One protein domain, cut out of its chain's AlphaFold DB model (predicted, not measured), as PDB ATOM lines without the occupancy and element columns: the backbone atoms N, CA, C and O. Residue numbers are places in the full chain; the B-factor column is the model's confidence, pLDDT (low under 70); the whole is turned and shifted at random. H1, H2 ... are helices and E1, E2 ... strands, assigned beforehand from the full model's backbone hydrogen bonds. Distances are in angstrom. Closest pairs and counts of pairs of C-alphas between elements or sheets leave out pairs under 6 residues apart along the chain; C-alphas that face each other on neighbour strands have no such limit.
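Overview. This is residues 105 to 220 of the 224 residues of an uncharacterized protein of Mycoplasma ovis str. Michigan (UniProt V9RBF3). A six-stranded antiparallel sheet, E1 to E6, is folded back on itself like part of a barrel, with E1, E2 and E3 facing E5 and E6 across a hinge at E4; a separate hairpin, E7 and E8, reaches away from it, and its tip, residues 207 to 212, sticks out. Between the two parts the chain passes through the tiny helix H1 and a long stretch with no named element, residues 180 to 199. The printed part has 116 residues, with E1 E2 E3 E4 E5 E6 H1 E7 E8 along the chain; the class is mostly strand, though under half of the residues are in named elements. The whole is compact, with a radius of gyration of the C-alphas of 14.4 A and spans of 47 by 32 by 26 A.

Along the chain. E1, residues 105 to 109, begins at C-alpha 105 (142.599, 149.470, 40.816). E2 is residues 116 to 121, 16.0 A long, and E3 is residues 129 to 134, 15.7 A long. E4, residues 143 to 150, is 19.1 A long and bends by 68 degrees at residue 146. E5 is residues 154 to 159, 16.1 A long, and E6 is residues 169 to 173. H1 is residues 176 to 179. E7, residues 200 to 206, and E8, residues 213 to 219, are each 19.4 A long; E8 ends at C-alpha 219 (151.988, 161.819, 36.801).

Arrangement. The strands E1 to E6 form a meander, each the antiparallel neighbour of the one before, in a strongly twisted sheet with edge strands E1 and E6. N 107 and O 117 of E1 and E2 are 2.8 A apart, and N 118 and O 132 of E2 and E3 are 2.8 A apart, within hydrogen-bond range. E4 is staggered: it pairs with E3 over residues 143 to 144, with N 143 and O 133 at 2.9 A, and with E5 over residues 145 to 150, with N 149 and O 156 at 2.8 A. N 157 and O 170 of E5 and E6 are 2.9 A apart. The closest C-alphas of E1 and E6, those of Leu 108 and Met 172, are 7.1 A apart. H1 is not on the sheet, but only just, with 4 pairs of C-alphas within 10 A; it is too short for an O i to N i+4 pair. E7 and E8 form an antiparallel hairpin, with N 203 and O 216 at 2.8 A. The closest C-alphas of E3 and E7, those of Ile 129 and Leu 202, are 7.3 A apart. Residues 148 to 149 of E4 pair with residues 194 to 195, antiparallel, and residues 185 to 186 pair with residues 217 to 218 of E8, parallel.

Size, cuts and confidence. The two C-alphas farthest apart, those of Gly 166 and Gly 209, are 48.2 A apart. The printed part has no cut. The link from H1 to E7, 20 residues, is long. The mean pLDDT of the printed part is 84.9; residues 176 to 183 and 207 to 212 of the model are under 70.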
ATOM      1  N   ARG A 105     141.700 150.468  41.410       90.50
ATOM      2  CA  ARG A 105     142.599 149.470  40.816       90.50
ATOM      3  C   ARG A 105     143.899 149.370  41.607       90.50
ATOM      4  O   ARG A 105     144.391 150.366  42.140       90.50
ATOM      5  N   ASP A 106     144.434 148.154  41.687       89.44
ATOM      6  CA  ASP A 106     145.719 147.870  42.328       89.44
ATOM      7  C   ASP A 106     146.842 148.474  41.461       89.44
ATOM      8  O   ASP A 106     146.961 148.160  40.278       89.44
ATOM      9  N   VAL A 107     147.645 149.369  42.044       88.31
ATOM     10  CA  VAL A 107     148.851 149.938  41.411       88.31
ATOM     11  C   VAL A 107     150.059 149.080  41.756       88.31
ATOM     12  O   VAL A 107     150.843 148.730  40.880       88.31
ATOM     13  N   LEU A 108     150.197 148.740  43.040       89.19
ATOM     14  CA  LEU A 108     151.235 147.862  43.567       89.19
ATOM     15  C   LEU A 108     150.631 146.938  44.619       89.19
ATOM     16  O   LEU A 108     149.750 147.334  45.384       89.19
ATOM     17  N   ALA A 109     151.149 145.719  44.681       89.12
ATOM     18  CA  ALA A 109     150.869 144.772  45.744       89.12
ATOM     19  C   ALA A 109     152.198 144.262  46.301       89.12
ATOM     20  O   ALA A 109     153.088 143.861  45.551       89.12
ATOM     21  N   SER A 110     152.336 144.305  47.619       86.06
ATOM     22  CA  SER A 110     153.502 143.788  48.319       86.06
ATOM     23  C   SER A 110     153.348 142.288  48.537       86.06
ATOM     24  O   SER A 110     152.379 141.824  49.132       86.06
ATOM     25  N   ASN A 111     154.346 141.514  48.117       82.44
ATOM     26  CA  ASN A 111     154.387 140.075  48.385       82.44
ATOM     27  C   ASN A 111     154.813 139.747  49.828       82.44
ATOM     28  O   ASN A 111     154.663 138.606  50.258       82.44
ATOM     29  N   LYS A 112     155.372 140.718  50.568       83.62
ATOM     30  CA  LYS A 112     155.924 140.509  51.919       83.62
ATOM     31  C   LYS A 112     154.835 140.505  52.986       83.62
ATOM     32  O   LYS A 112     154.817 139.633  53.845       83.62
ATOM     33  N   ASP A 113     153.945 141.484  52.914       86.12
ATOM     34  CA  ASP A 113     152.914 141.747  53.918       86.12
ATOM     35  C   ASP A 113     151.508 141.810  53.311       86.12
ATOM     36  O   ASP A 113     150.591 142.235  53.996       86.12
ATOM     37  N   LYS A 114     151.349 141.419  52.031       88.56
ATOM     38  CA  LYS A 114     150.091 141.423  51.257       88.56
ATOM     39  C   LYS A 114     149.374 142.776  51.195       88.56
ATOM     40  O   LYS A 114     148.243 142.856  50.711       88.56
ATOM     41  N   SER A 115     150.037 143.842  51.632       91.81
ATOM     42  CA  SER A 115     149.509 145.192  51.544       91.81
ATOM     43  C   SER A 115     149.416 145.636  50.085       91.81
ATOM     44  O   SER A 115     150.155 145.169  49.211       91.81
ATOM     45  N   LYS A 116     148.484 146.542  49.799       92.94
ATOM     46  CA  LYS A 116     148.230 147.030  48.442       92.94
ATOM     47  C   LYS A 116     148.195 148.543  48.411       92.94
ATOM     48  O   LYS A 116     147.599 149.182  49.274       92.94
ATOM     49  N   LEU A 117     148.786 149.111  47.374       92.81
ATOM     50  CA  LEU A 117     148.551 150.489  46.987       92.81
ATOM     51  C   LEU A 117     147.513 150.486  45.874       92.81
ATOM     52  O   LEU A 117     147.745 149.937  44.795       92.81
ATOM     53  N   ARG A 118     146.371 151.108  46.142       92.75
ATOM     54  CA  ARG A 118     145.298 151.295  45.173       92.75
ATOM     55  C   ARG A 118     145.196 152.747  44.783       92.75
ATOM     56  O   ARG A 118     145.476 153.646  45.572       92.75
ATOM     57  N   VAL A 119     144.713 152.958  43.578       92.50
ATOM     58  CA  VAL A 119     144.243 154.257  43.127       92.50
ATOM     59  C   VAL A 119     142.760 154.164  42.847       92.50
ATOM     60  O   VAL A 119     142.302 153.225  42.194       92.50
ATOM     61  N   CYS A 120     142.019 155.117  43.388       92.12
ATOM     62  CA  CYS A 120     140.574 155.154  43.333       92.12
ATOM     63  C   CYS A 120     140.113 156.447  42.673       92.12
ATOM     64  O   CYS A 120     140.557 157.526  43.063       92.12
ATOM     65  N   LYS A 121     139.179 156.350  41.728       91.69
ATOM     66  CA  LYS A 121     138.394 157.509  41.298       91.69
ATOM     67  C   LYS A 121     137.582 158.032  42.483       91.69
ATOM     68  O   LYS A 121     137.124 157.247  43.322       91.69
ATOM     69  N   LEU A 122     137.396 159.349  42.564       87.38
ATOM     70  CA  LEU A 122     136.492 159.905  43.575       87.38
ATOM     71  C   LEU A 122     135.040 159.520  43.274       87.38
ATOM     72  O   LEU A 122     134.347 159.099  44.189       87.38
ATOM     73  N   ASN A 123     134.639 159.607  42.001       85.56
ATOM     74  CA  ASN A 123     133.288 159.323  41.512       85.56
ATOM     75  C   ASN A 123     133.375 158.535  40.191       85.56
ATOM     76  O   ASN A 123     134.387 158.619  39.490       85.56
ATOM     77  N   LYS A 124     132.303 157.842  39.791       84.50
ATOM     78  CA  LYS A 124     132.254 157.035  38.551       84.50
ATOM     79  C   LYS A 124     132.655 157.783  37.275       84.50
ATOM     80  O   LYS A 124     133.480 157.284  36.510       84.50
ATOM     81  N   ASP A 125     132.130 158.992  37.110       82.56
ATOM     82  CA  ASP A 125     132.363 159.840  35.933       82.56
ATOM     83  C   ASP A 125     133.478 160.880  36.162       82.56
ATOM     84  O   ASP A 125     133.734 161.739  35.319       82.56
ATOM     85  N   GLY A 126     134.137 160.830  37.325       82.88
ATOM     86  CA  GLY A 126     135.187 161.768  37.706       82.88
ATOM     87  C   GLY A 126     136.545 161.432  37.088       82.88
ATOM     88  O   GLY A 126     136.882 160.267  36.862       82.88
ATOM     89  N   LEU A 127     137.347 162.476  36.866       86.88
ATOM     90  CA  LEU A 127     138.766 162.359  36.505       86.88
ATOM     91  C   LEU A 127     139.694 162.478  37.718       86.88
ATOM     92  O   LEU A 127     140.868 162.123  37.626       86.88
ATOM     93  N   ASP A 128     139.167 162.968  38.838       90.12
ATOM     94  CA  ASP A 128     139.915 163.091  40.078       90.12
ATOM     95  C   ASP A 128     140.198 161.706  40.668       90.12
ATOM     96  O   ASP A 128     139.340 160.809  40.665       90.12
ATOM     97  N   ILE A 129     141.397 161.555  41.229       92.12
ATOM     98  CA  ILE A 129     141.885 160.309  41.819       92.12
ATOM     99  C   ILE A 129     142.438 160.525  43.226       92.12
ATOM    100  O   ILE A 129     142.922 161.601  43.568       92.12
ATOM    101  N   GLU A 130     142.411 159.462  44.024       94.25
ATOM    102  CA  GLU A 130     143.065 159.373  45.328       94.25
ATOM    103  C   GLU A 130     143.884 158.089  45.416       94.25
ATOM    104  O   GLU A 130     143.447 157.022  44.974       94.25
ATOM    105  N   PHE A 131     145.057 158.183  46.037       94.56
ATOM    106  CA  PHE A 131     145.879 157.022  46.355       94.56
ATOM    107  C   PHE A 131     145.561 156.536  47.765       94.56
ATOM    108  O   PHE A 131     145.531 157.315  48.720       94.56
ATOM    109  N   MET A 132     145.319 155.238  47.895       94.94
ATOM    110  CA  MET A 132     144.861 154.600  49.120       94.94
ATOM    111  C   MET A 132     145.732 153.383  49.423       94.94
ATOM    112  O   MET A 132     145.918 152.503  48.580       94.94
ATOM    113  N   TYR A 133     146.240 153.317  50.644       95.12
ATOM    114  CA  TYR A 133     146.956 152.176  51.189       95.12
ATOM    115  C   TYR A 133     145.979 151.218  51.872       95.12
ATOM    116  O   TYR A 133     145.202 151.619  52.738       95.12
ATOM    117  N   TYR A 134     146.032 149.952  51.474       93.19
ATOM    118  CA  TYR A 134     145.239 148.861  52.021       93.19
ATOM    119  C   TYR A 134     146.179 147.909  52.772       93.19
ATOM    120  O   TYR A 134     146.930 147.173  52.122       93.19
ATOM    121  N   PRO A 135     146.177 147.921  54.112       92.50
ATOM    122  CA  PRO A 135     146.885 146.916  54.901       92.50
ATOM    123  C   PRO A 135     146.221 145.535  54.736       92.50
ATOM    124  O   PRO A 135     145.043 145.444  54.404       92.50
ATOM    125  N   ASP A 136     146.964 144.448  54.972       88.56
ATOM    126  CA  ASP A 136     146.434 143.065  54.903       88.56
ATOM    127  C   ASP A 136     145.503 142.714  56.076       88.56
ATOM    128  O   ASP A 136     144.809 141.700  56.068       88.56
ATOM    129  N   GLN A 137     145.470 143.561  57.105       84.69
ATOM    130  CA  GLN A 137     144.691 143.314  58.307       84.69
ATOM    131  C   GLN A 137     143.191 143.415  58.013       84.69
ATOM    132  O   GLN A 137     142.674 144.441  57.569       84.69
ATOM    133  N   ILE A 138     142.482 142.314  58.272       78.75
ATOM    134  CA  ILE A 138     141.040 142.208  58.044       78.75
ATOM    135  C   ILE A 138     140.307 143.266  58.873       78.75
ATOM    136  O   ILE A 138     140.477 143.349  60.086       78.75
ATOM    137  N   GLY A 139     139.433 144.027  58.212       78.88
ATOM    138  CA  GLY A 139     138.577 145.023  58.855       78.88
ATOM    139  C   GLY A 139     139.221 146.398  59.033       78.88
ATOM    140  O   GLY A 139     138.546 147.310  59.508       78.88
ATOM    141  N   GLU A 140     140.478 146.588  58.627       84.38
ATOM    142  CA  GLU A 140     141.083 147.916  58.629       84.38
ATOM    143  C   GLU A 140     140.582 148.776  57.471       84.38
ATOM    144  O   GLU A 140     140.502 148.350  56.314       84.38
ATOM    145  N   MET A 141     140.258 150.031  57.792       87.62
ATOM    146  CA  MET A 141     139.896 151.004  56.774       87.62
ATOM    147  C   MET A 141     141.134 151.427  55.976       87.62
ATOM    148  O   MET A 141     142.182 151.692  56.573       87.62
ATOM    149  N   PRO A 142     141.011 151.587  54.650       91.94
ATOM    150  CA  PRO A 142     142.102 152.081  53.824       91.94
ATOM    151  C   PRO A 142     142.577 153.462  54.280       91.94
ATOM    152  O   PRO A 142     141.781 154.305  54.703       91.94
ATOM    153  N   ILE A 143     143.876 153.711  54.160       94.44
ATOM    154  CA  ILE A 143     144.507 154.957  54.597       94.44
ATOM    155  C   ILE A 143     144.896 155.783  53.377       94.44
ATOM    156  O   ILE A 143     145.555 155.282  52.469       94.44
ATOM    157  N   LYS A 144     144.512 157.062  53.346       95.19
ATOM    158  CA  LYS A 144     144.884 157.957  52.248       95.19
ATOM    159  C   LYS A 144     146.396 158.188  52.221       95.19
ATOM    160  O   LYS A 144     147.034 158.376  53.258       95.19
ATOM    161  N   VAL A 145     146.965 158.194  51.023       96.44
ATOM    162  CA  VAL A 145     148.365 158.542  50.782       96.44
ATOM    163  C   VAL A 145     148.474 160.053  50.613       96.44
ATOM    164  O   VAL A 145     147.783 160.653  49.796       96.44
ATOM    165  N   ARG A 146     149.348 160.683  51.395       96.44
ATOM    166  CA  ARG A 146     149.621 162.122  51.332       96.44
ATOM    167  C   ARG A 146     150.514 162.464  50.147       96.44
ATOM    168  O   ARG A 146     150.277 163.437  49.437       96.44
ATOM    169  N   ASP A 147     151.582 161.694  49.988       95.38
ATOM    170  CA  ASP A 147     152.626 161.949  49.009       95.38
ATOM    171  C   ASP A 147     153.459 160.693  48.748       95.38
ATOM    172  O   ASP A 147     153.490 159.770  49.564       95.38
ATOM    173  N   MET A 148     154.113 160.665  47.593       93.94
ATOM    174  CA  MET A 148     154.855 159.523  47.080       93.94
ATOM    175  C   MET A 148     156.203 159.961  46.521       93.94
ATOM    176  O   MET A 148     156.396 161.112  46.135       93.94
ATOM    177  N   ARG A 149     157.146 159.028  46.464       92.31
ATOM    178  CA  ARG A 149     158.456 159.201  45.847       92.31
ATOM    179  C   ARG A 149     158.897 157.886  45.234       92.31
ATOM    180  O   ARG A 149     159.006 156.871  45.921       92.31
ATOM    181  N   GLN A 150     159.208 157.917  43.948       88.31
ATOM    182  CA  GLN A 150     159.750 156.759  43.255       88.31
ATOM    183  C   GLN A 150     161.268 156.653  43.455       88.31
ATOM    184  O   GLN A 150     161.992 157.643  43.476       88.31
ATOM    185  N   THR A 151     161.772 155.431  43.549       86.94
ATOM    186  CA  THR A 151     163.188 155.094  43.359       86.94
ATOM    187  C   THR A 151     163.321 154.118  42.194       86.94
ATOM    188  O   THR A 151     162.333 153.786  41.553       86.94
ATOM    189  N   TYR A 152     164.529 153.643  41.892       82.56
ATOM    190  CA  TYR A 152     164.705 152.663  40.816       82.56
ATOM    191  C   TYR A 152     164.006 151.320  41.105       82.56
ATOM    192  O   TYR A 152     163.560 150.652  40.180       82.56
ATOM    193  N   SER A 153     163.892 150.930  42.378       86.00
ATOM    194  CA  SER A 153     163.429 149.595  42.781       86.00
ATOM    195  C   SER A 153     162.169 149.590  43.643       86.00
ATOM    196  O   SER A 153     161.653 148.517  43.941       86.00
ATOM    197  N   ALA A 154     161.689 150.752  44.086       89.19
ATOM    198  CA  ALA A 154     160.567 150.842  45.011       89.19
ATOM    199  C   ALA A 154     159.824 152.175  44.918       89.19
ATOM    200  O   ALA A 154     160.398 153.208  44.548       89.19
ATOM    201  N   LEU A 155     158.569 152.160  45.357       90.50
ATOM    202  CA  LEU A 155     157.767 153.338  45.640       90.50
ATOM    203  C   LEU A 155     157.687 153.552  47.153       90.50
ATOM    204  O   LEU A 155     157.222 152.686  47.893       90.50
ATOM    205  N   PHE A 156     158.126 154.723  47.596       93.31
ATOM    206  CA  PHE A 156     157.963 155.189  48.966       93.31
ATOM    207  C   PHE A 156     156.754 156.101  49.039       93.31
ATOM    208  O   PHE A 156     156.551 156.924  48.145       93.31
ATOM    209  N   PHE A 157     155.967 155.996  50.099       94.69
ATOM    210  CA  PHE A 157     154.813 156.860  50.276       94.69
ATOM    211  C   PHE A 157     154.513 157.122  51.742       94.69
ATOM    212  O   PHE A 157     154.745 156.277  52.604       94.69
ATOM    213  N   ASN A 158     154.007 158.323  52.003       97.31
ATOM    214  CA  ASN A 158     153.584 158.751  53.326       97.31
ATOM    215  C   ASN A 158     152.061 158.725  53.410       97.31
ATOM    216  O   ASN A 158     151.366 159.151  52.488       97.31
ATOM    217  N   LEU A 159     151.549 158.254  54.533       96.81
ATOM    218  CA  LEU A 159     150.139 158.157  54.861       96.81
ATOM    219  C   LEU A 159     149.646 159.462  55.504       96.81
ATOM    220  O   LEU A 159     150.421 160.244  56.057       96.81
ATOM    221  N   THR A 160     148.342 159.722  55.436       95.69
ATOM    222  CA  THR A 160     147.721 160.863  56.135       95.69
ATOM    223  C   THR A 160     147.551 160.623  57.636       95.69
ATOM    224  O   THR A 160     147.403 161.585  58.388       95.69
ATOM    225  N   LYS A 161     147.586 159.360  58.073       94.56
ATOM    226  CA  LYS A 161     147.541 158.920  59.474       94.56
ATOM    227  C   LYS A 161     148.410 157.675  59.674       94.56
ATOM    228  O   LYS A 161     148.746 157.004  58.702       94.56
ATOM    229  N   LEU A 162     148.740 157.382  60.931       94.94
ATOM    230  CA  LEU A 162     149.458 156.166  61.316       94.94
ATOM    231  C   LEU A 162     148.624 154.922  60.985       94.94
ATOM    232  O   LEU A 162     147.398 154.938  61.129       94.94
ATOM    233  N   ASP A 163     149.292 153.855  60.559       92.06
ATOM    234  CA  ASP A 163     148.693 152.527  60.477       92.06
ATOM    235  C   ASP A 163     148.629 151.845  61.858       92.06
ATOM    236  O   ASP A 163     149.040 152.406  62.877       92.06
ATOM    237  N   SER A 164     148.123 150.613  61.904       90.00
ATOM    238  CA  SER A 164     148.035 149.832  63.143       90.00
ATOM    239  C   SER A 164     149.382 149.437  63.750       90.00
ATOM    240  O   SER A 164     149.430 149.055  64.918       90.00
ATOM    241  N   LEU A 165     150.481 149.563  63.003       90.06
ATOM    242  CA  LEU A 165     151.842 149.364  63.501       90.06
ATOM    243  C   LEU A 165     152.479 150.674  63.993       90.06
ATOM    244  O   LEU A 165     153.633 150.664  64.422       90.06
ATOM    245  N   GLY A 166     151.755 151.795  63.940       92.88
ATOM    246  CA  GLY A 166     152.275 153.106  64.315       92.88
ATOM    247  C   GLY A 166     153.234 153.698  63.279       92.88
ATOM    248  O   GLY A 166     154.073 154.521  63.636       92.88
ATOM    249  N   LEU A 167     153.135 153.282  62.014       94.00
ATOM    250  CA  LEU A 167     153.954 153.774  60.907       94.00
ATOM    251  C   LEU A 167     153.133 154.713  60.015       94.00
ATOM    252  O   LEU A 167     152.017 154.386  59.612       94.00
ATOM    253  N   ASP A 168     153.692 155.872  59.667       95.88
ATOM    254  CA  ASP A 168     153.107 156.825  58.710       95.88
ATOM    255  C   ASP A 168     153.772 156.770  57.330       95.88
ATOM    256  O   ASP A 168     153.404 157.526  56.432       95.88
ATOM    257  N   ASN A 169     154.744 155.883  57.138       95.81
ATOM    258  CA  ASN A 169     155.461 155.712  55.888       95.81
ATOM    259  C   ASN A 169     155.519 154.241  55.478       95.81
ATOM    260  O   ASN A 169     155.484 153.318  56.297       95.81
ATOM    261  N   LYS A 170     155.574 154.017  54.169       94.94
ATOM    262  CA  LYS A 170     155.608 152.685  53.572       94.94
ATOM    263  C   LYS A 170     156.525 152.658  52.365       94.94
ATOM    264  O   LYS A 170     156.715 153.658  51.673       94.94
ATOM    265  N   GLN A 171     157.072 151.475  52.126       93.31
ATOM    266  CA  GLN A 171     157.868 151.148  50.957       93.31
ATOM    267  C   GLN A 171     157.256 149.915  50.303       93.31
ATOM    268  O   GLN A 171     157.087 148.887  50.956       93.31
ATOM    269  N   MET A 172     156.962 150.014  49.011       90.50
ATOM    270  CA  MET A 172     156.581 148.874  48.185       90.50
ATOM    271  C   MET A 172     157.616 148.688  47.090       90.50
ATOM    272  O   MET A 172     157.832 149.581  46.271       90.50
ATOM    273  N   ASP A 173     158.258 147.527  47.096       88.62
ATOM    274  CA  ASP A 173     159.211 147.155  46.057       88.62
ATOM    275  C   ASP A 173     158.466 146.888  44.744       88.62
ATOM    276  O   ASP A 173     157.350 146.358  44.731       88.62
ATOM    277  N   PHE A 174     159.076 147.264  43.627       84.12
ATOM    278  CA  PHE A 174     158.522 147.001  42.308       84.12
ATOM    279  C   PHE A 174     158.621 145.510  41.977       84.12
ATOM    280  O   PHE A 174     159.707 144.932  42.013       84.12
ATOM    281  N   SER A 175     157.487 144.883  41.652       72.81
ATOM    282  CA  SER A 175     157.466 143.529  41.090       72.81
ATOM    283  C   SER A 175     157.917 143.543  39.626       72.81
ATOM    284  O   SER A 175     157.958 144.594  38.985       72.81
ATOM    285  N   GLU A 176     158.229 142.373  39.061       63.44
ATOM    286  CA  GLU A 176     158.605 142.246  37.643       63.44
ATOM    287  C   GLU A 176     157.552 142.853  36.697       63.44
ATOM    288  O   GLU A 176     157.903 143.490  35.704       63.44
ATOM    289  N   ASP A 177     156.264 142.761  37.046       54.81
ATOM    290  CA  ASP A 177     155.169 143.344  36.263       54.81
ATOM    291  C   ASP A 177     155.294 144.866  36.108       54.81
ATOM    292  O   ASP A 177     154.953 145.409  35.052       54.81
ATOM    293  N   VAL A 178     155.857 145.549  37.111       59.06
ATOM    294  CA  VAL A 178     156.134 146.991  37.062       59.06
ATOM    295  C   VAL A 178     157.199 147.313  36.018       59.06
ATOM    296  O   VAL A 178     157.054 148.277  35.266       59.06
ATOM    297  N   PHE A 179     158.238 146.483  35.920       48.00
ATOM    298  CA  PHE A 179     159.325 146.666  34.957       48.00
ATOM    299  C   PHE A 179     158.890 146.411  33.507       48.00
ATOM    300  O   PHE A 179     159.471 146.981  32.587       48.00
ATOM    301  N   THR A 180     157.845 145.607  33.280       48.44
ATOM    302  CA  THR A 180     157.350 145.294  31.922       48.44
ATOM    303  C   THR A 180     156.450 146.369  31.294       48.44
ATOM    304  O   THR A 180     155.922 146.159  30.203       48.44
ATOM    305  N   GLY A 181     156.243 147.520  31.949       50.44
ATOM    306  CA  GLY A 181     155.455 148.634  31.394       50.44
ATOM    307  C   GLY A 181     153.940 148.386  31.347       50.44
ATOM    308  O   GLY A 181     153.196 149.158  30.741       50.44
ATOM    309  N   LYS A 182     153.456 147.328  32.011       58.56
ATOM    310  CA  LYS A 182     152.022 147.024  32.170       58.56
ATOM    311  C   LYS A 182     151.361 147.815  33.301       58.56
ATOM    312  O   LYS A 182     150.228 147.515  33.674       58.56
ATOM    313  N   LEU A 183     152.055 148.805  33.861       66.81
ATOM    314  CA  LEU A 183     151.566 149.527  35.021       66.81
ATOM    315  C   LEU A 183     150.337 150.370  34.676       66.81
ATOM    316  O   LEU A 183     150.243 150.999  33.620       66.81
ATOM    317  N   LEU A 184     149.414 150.413  35.631       79.75
ATOM    318  CA  LEU A 184     148.308 151.360  35.637       79.75
ATOM    319  C   LEU A 184     148.803 152.811  35.710       79.75
ATOM    320  O   LEU A 184     148.105 153.718  35.269       79.75
ATOM    321  N   MET A 185     149.992 153.029  36.273       81.62
ATOM    322  CA  MET A 185     150.548 154.341  36.570       81.62
ATOM    323  C   MET A 185     151.897 154.525  35.877       81.62
ATOM    324  O   MET A 185     152.840 153.778  36.103       81.62
ATOM    325  N   ASP A 186     151.994 155.535  35.029       79.56
ATOM    326  CA  ASP A 186     153.248 155.943  34.422       79.56
ATOM    327  C   ASP A 186     153.960 156.941  35.342       79.56
ATOM    328  O   ASP A 186     153.470 158.046  35.603       79.56
ATOM    329  N   LEU A 187     155.107 156.508  35.863       76.81
ATOM    330  CA  LEU A 187     155.928 157.266  36.799       76.81
ATOM    331  C   LEU A 187     157.171 157.887  36.141       76.81
ATOM    332  O   LEU A 187     157.936 158.563  36.828       76.81
ATOM    333  N   THR A 188     157.392 157.711  34.832       75.38
ATOM    334  CA  THR A 188     158.647 158.151  34.188       75.38
ATOM    335  C   THR A 188     158.900 159.651  34.312       75.38
ATOM    336  O   THR A 188     160.049 160.069  34.332       75.38
ATOM    337  N   ASN A 189     157.852 160.470  34.428       74.94
ATOM    338  CA  ASN A 189     157.976 161.933  34.428       74.94
ATOM    339  C   ASN A 189     158.147 162.557  35.826       74.94
ATOM    340  O   ASN A 189     158.323 163.770  35.921       74.94
ATOM    341  N   VAL A 190     158.077 161.772  36.906       75.12
ATOM    342  CA  VAL A 190     158.218 162.251  38.302       75.12
ATOM    343  C   VAL A 190     159.564 161.853  38.929       75.12
ATOM    344  O   VAL A 190     159.702 161.790  40.149       75.12
ATOM    345  N   GLU A 191     160.564 161.582  38.081       73.06
ATOM    346  CA  GLU A 191     161.902 161.055  38.389       73.06
ATOM    347  C   GLU A 191     162.448 161.388  39.790       73.06
ATOM    348  O   GLU A 191     163.043 162.440  40.022       73.06
ATOM    349  N   ARG A 192     162.329 160.437  40.726       77.50
ATOM    350  CA  ARG A 192     162.890 160.507  42.095       77.50
ATOM    351  C   ARG A 192     162.440 161.693  42.947       77.50
ATOM    352  O   ARG A 192     162.899 161.815  44.093       77.50
ATOM    353  N   GLU A 193     161.550 162.526  42.432       86.38
ATOM    354  CA  GLU A 193     160.962 163.649  43.134       86.38
ATOM    355  C   GLU A 193     159.750 163.194  43.936       86.38
ATOM    356  O   GLU A 193     159.170 162.124  43.733       86.38
ATOM    357  N   LYS A 194     159.426 164.010  44.932       90.44
ATOM    358  CA  LYS A 194     158.241 163.819  45.746       90.44
ATOM    359  C   LYS A 194     157.047 164.377  44.977       90.44
ATOM    360  O   LYS A 194     157.100 165.528  44.553       90.44
ATOM    361  N   PHE A 195     155.987 163.592  44.848       91.38
ATOM    362  CA  PHE A 195     154.774 163.994  44.151       91.38
ATOM    363  C   PHE A 195     153.505 163.615  44.926       91.38
ATOM    364  O   PHE A 195     153.528 162.804  45.852       91.38
ATOM    365  N   THR A 196     152.389 164.239  44.570       92.56
ATOM    366  CA  THR A 196     151.071 164.069  45.195       92.56
ATOM    367  C   THR A 196     150.032 163.651  44.161       92.56
ATOM    368  O   THR A 196     150.260 163.745  42.957       92.56
ATOM    369  N   GLU A 197     148.852 163.244  44.626       89.50
ATOM    370  CA  GLU A 197     147.710 162.920  43.759       89.50
ATOM    371  C   GLU A 197     147.342 164.044  42.778       89.50
ATOM    372  O   GLU A 197     146.954 163.770  41.648       89.50
ATOM    373  N   LYS A 198     147.561 165.309  43.160       91.06
ATOM    374  CA  LYS A 198     147.252 166.491  42.337       91.06
ATOM    375  C   LYS A 198     148.119 166.609  41.085       91.06
ATOM    376  O   LYS A 198     147.743 167.289  40.135       91.06
ATOM    377  N   GLN A 199     149.284 165.972  41.097       90.31
ATOM    378  CA  GLN A 199     150.217 165.945  39.972       90.31
ATOM    379  C   GLN A 199     149.941 164.787  39.015       90.31
ATOM    380  O   GLN A 199     150.626 164.642  38.005       90.31
ATOM    381  N   CYS A 200     148.944 163.960  39.317       90.38
ATOM    382  CA  CYS A 200     148.574 162.804  38.530       90.38
ATOM    383  C   CYS A 200     147.223 163.040  37.852       90.38
ATOM    384  O   CYS A 200     146.292 163.573  38.450       90.38
ATOM    385  N   LYS A 201     147.117 162.652  36.581       89.12
ATOM    386  CA  LYS A 201     145.892 162.751  35.786       89.12
ATOM    387  C   LYS A 201     145.495 161.381  35.277       89.12
ATOM    388  O   LYS A 201     146.348 160.577  34.899       89.12
ATOM    389  N   LEU A 202     144.193 161.144  35.255       89.94
ATOM    390  CA  LEU A 202     143.613 159.938  34.697       89.94
ATOM    391  C   LEU A 202     143.455 160.100  33.178       89.94
ATOM    392  O   LEU A 202     142.822 161.040  32.702       89.94
ATOM    393  N   GLU A 203     144.042 159.184  32.419       88.12
ATOM    394  CA  GLU A 203     143.896 159.082  30.971       88.12
ATOM    395  C   GLU A 203     142.915 157.961  30.645       88.12
ATOM    396  O   GLU A 203     143.168 156.798  30.961       88.12
ATOM    397  N   ILE A 204     141.795 158.313  30.012       86.25
ATOM    398  CA  ILE A 204     140.778 157.353  29.579       86.25
ATOM    399  C   ILE A 204     141.038 156.990  28.123       86.25
ATOM    400  O   ILE A 204     141.012 157.844  27.237       86.25
ATOM    401  N   THR A 205     141.232 155.704  27.871       81.88
ATOM    402  CA  THR A 205     141.294 155.128  26.530       81.88
ATOM    403  C   THR A 205     140.036 154.316  26.276       81.88
ATOM    404  O   THR A 205     139.778 153.305  26.932       81.88
ATOM    405  N   LYS A 206     139.246 154.748  25.294       76.75
ATOM    406  CA  LYS A 206     138.131 153.953  24.783       76.75
ATOM    407  C   LYS A 206     138.697 152.921  23.818       76.75
ATOM    408  O   LYS A 206     139.348 153.288  22.844       76.75
ATOM    409  N   LYS A 207     138.486 151.636  24.099       69.88
ATOM    410  CA  LYS A 207     138.760 150.580  23.121       69.88
ATOM    411  C   LYS A 207     137.621 150.547  22.112       69.88
ATOM    412  O   LYS A 207     136.463 150.409  22.513       69.88
ATOM    413  N   ASP A 208     137.960 150.650  20.831       69.00
ATOM    414  CA  ASP A 208     136.995 150.562  19.737       69.00
ATOM    415  C   ASP A 208     136.144 149.291  19.877       69.00
ATOM    416  O   ASP A 208     136.658 148.174  19.930       69.00
ATOM    417  N   GLY A 209     134.827 149.476  19.990       65.62
ATOM    418  CA  GLY A 209     133.851 148.388  20.061       65.62
ATOM    419  C   GLY A 209     133.527 147.841  21.457       65.62
ATOM    420  O   GLY A 209     132.661 146.973  21.550       65.62
ATOM    421  N   SER A 210     134.137 148.336  22.542       60.31
ATOM    422  CA  SER A 210     133.754 147.947  23.911       60.31
ATOM    423  C   SER A 210     133.135 149.114  24.686       60.31
ATOM    424  O   SER A 210     133.617 150.240  24.603       60.31
ATOM    425  N   GLN A 211     132.102 148.843  25.491       61.06
ATOM    426  CA  GLN A 211     131.564 149.819  26.454       61.06
ATOM    427  C   GLN A 211     132.473 150.006  27.684       61.06
ATOM    428  O   GLN A 211     132.166 150.816  28.554       61.06
ATOM    429  N   GLN A 212     133.572 149.252  27.780       63.09
ATOM    430  CA  GLN A 212     134.449 149.262  28.941       63.09
ATOM    431  C   GLN A 212     135.594 150.254  28.717       63.09
ATOM    432  O   GLN A 212     136.432 150.088  27.828       63.09
ATOM    433  N   GLU A 213     135.614 151.312  29.520       72.69
ATOM    434  CA  GLU A 213     136.679 152.308  29.499       72.69
ATOM    435  C   GLU A 213     137.910 151.761  30.228       72.69
ATOM    436  O   GLU A 213     137.856 151.439  31.421       72.69
ATOM    437  N   ASP A 214     139.033 151.652  29.518       82.81
ATOM    438  CA  ASP A 214     140.313 151.390  30.163       82.81
ATOM    439  C   ASP A 214     140.948 152.722  30.545       82.81
ATOM    440  O   ASP A 214     140.878 153.690  29.785       82.81
ATOM    441  N   TRP A 215     141.547 152.792  31.726       86.62
ATOM    442  CA  TRP A 215     142.151 154.022  32.210       86.62
ATOM    443  C   TRP A 215     143.517 153.769  32.817       86.62
ATOM    444  O   TRP A 215     143.762 152.729  33.429       86.62
ATOM    445  N   LYS A 216     144.397 154.749  32.631       89.31
ATOM    446  CA  LYS A 216     145.755 154.797  33.170       89.31
ATOM    447  C   LYS A 216     145.976 156.115  33.888       89.31
ATOM    448  O   LYS A 216     145.181 157.042  33.771       89.31
ATOM    449  N   ILE A 217     147.059 156.202  34.637       89.25
ATOM    450  CA  ILE A 217     147.451 157.401  35.363       89.25
ATOM    451  C   ILE A 217     148.769 157.880  34.800       89.25
ATOM    452  O   ILE A 217     149.719 157.106  34.726       89.25
ATOM    453  N   LYS A 218     148.842 159.162  34.463       88.81
ATOM    454  CA  LYS A 218     150.109 159.832  34.190       88.81
ATOM    455  C   LYS A 218     150.369 160.871  35.253       88.81
ATOM    456  O   LYS A 218     149.522 161.729  35.495       88.81
ATOM    457  N   CYS A 219     151.537 160.798  35.870       88.75
ATOM    458  CA  CYS A 219     151.988 161.819  36.801       88.75
ATOM    459  C   CYS A 219     152.983 162.751  36.123       88.75
ATOM    460  O   CYS A 219     153.740 162.331  35.250       88.75
ATOM    461  N   TYR A 220     152.958 164.020  36.512       87.31
ATOM    462  CA  TYR A 220     153.783 165.079  35.950       87.31
ATOM    463  C   TYR A 220     154.586 165.748  37.055       87.31
ATOM    464  O   TYR A 220     154.128 165.875  38.188       87.31
TER     465      TYR A 220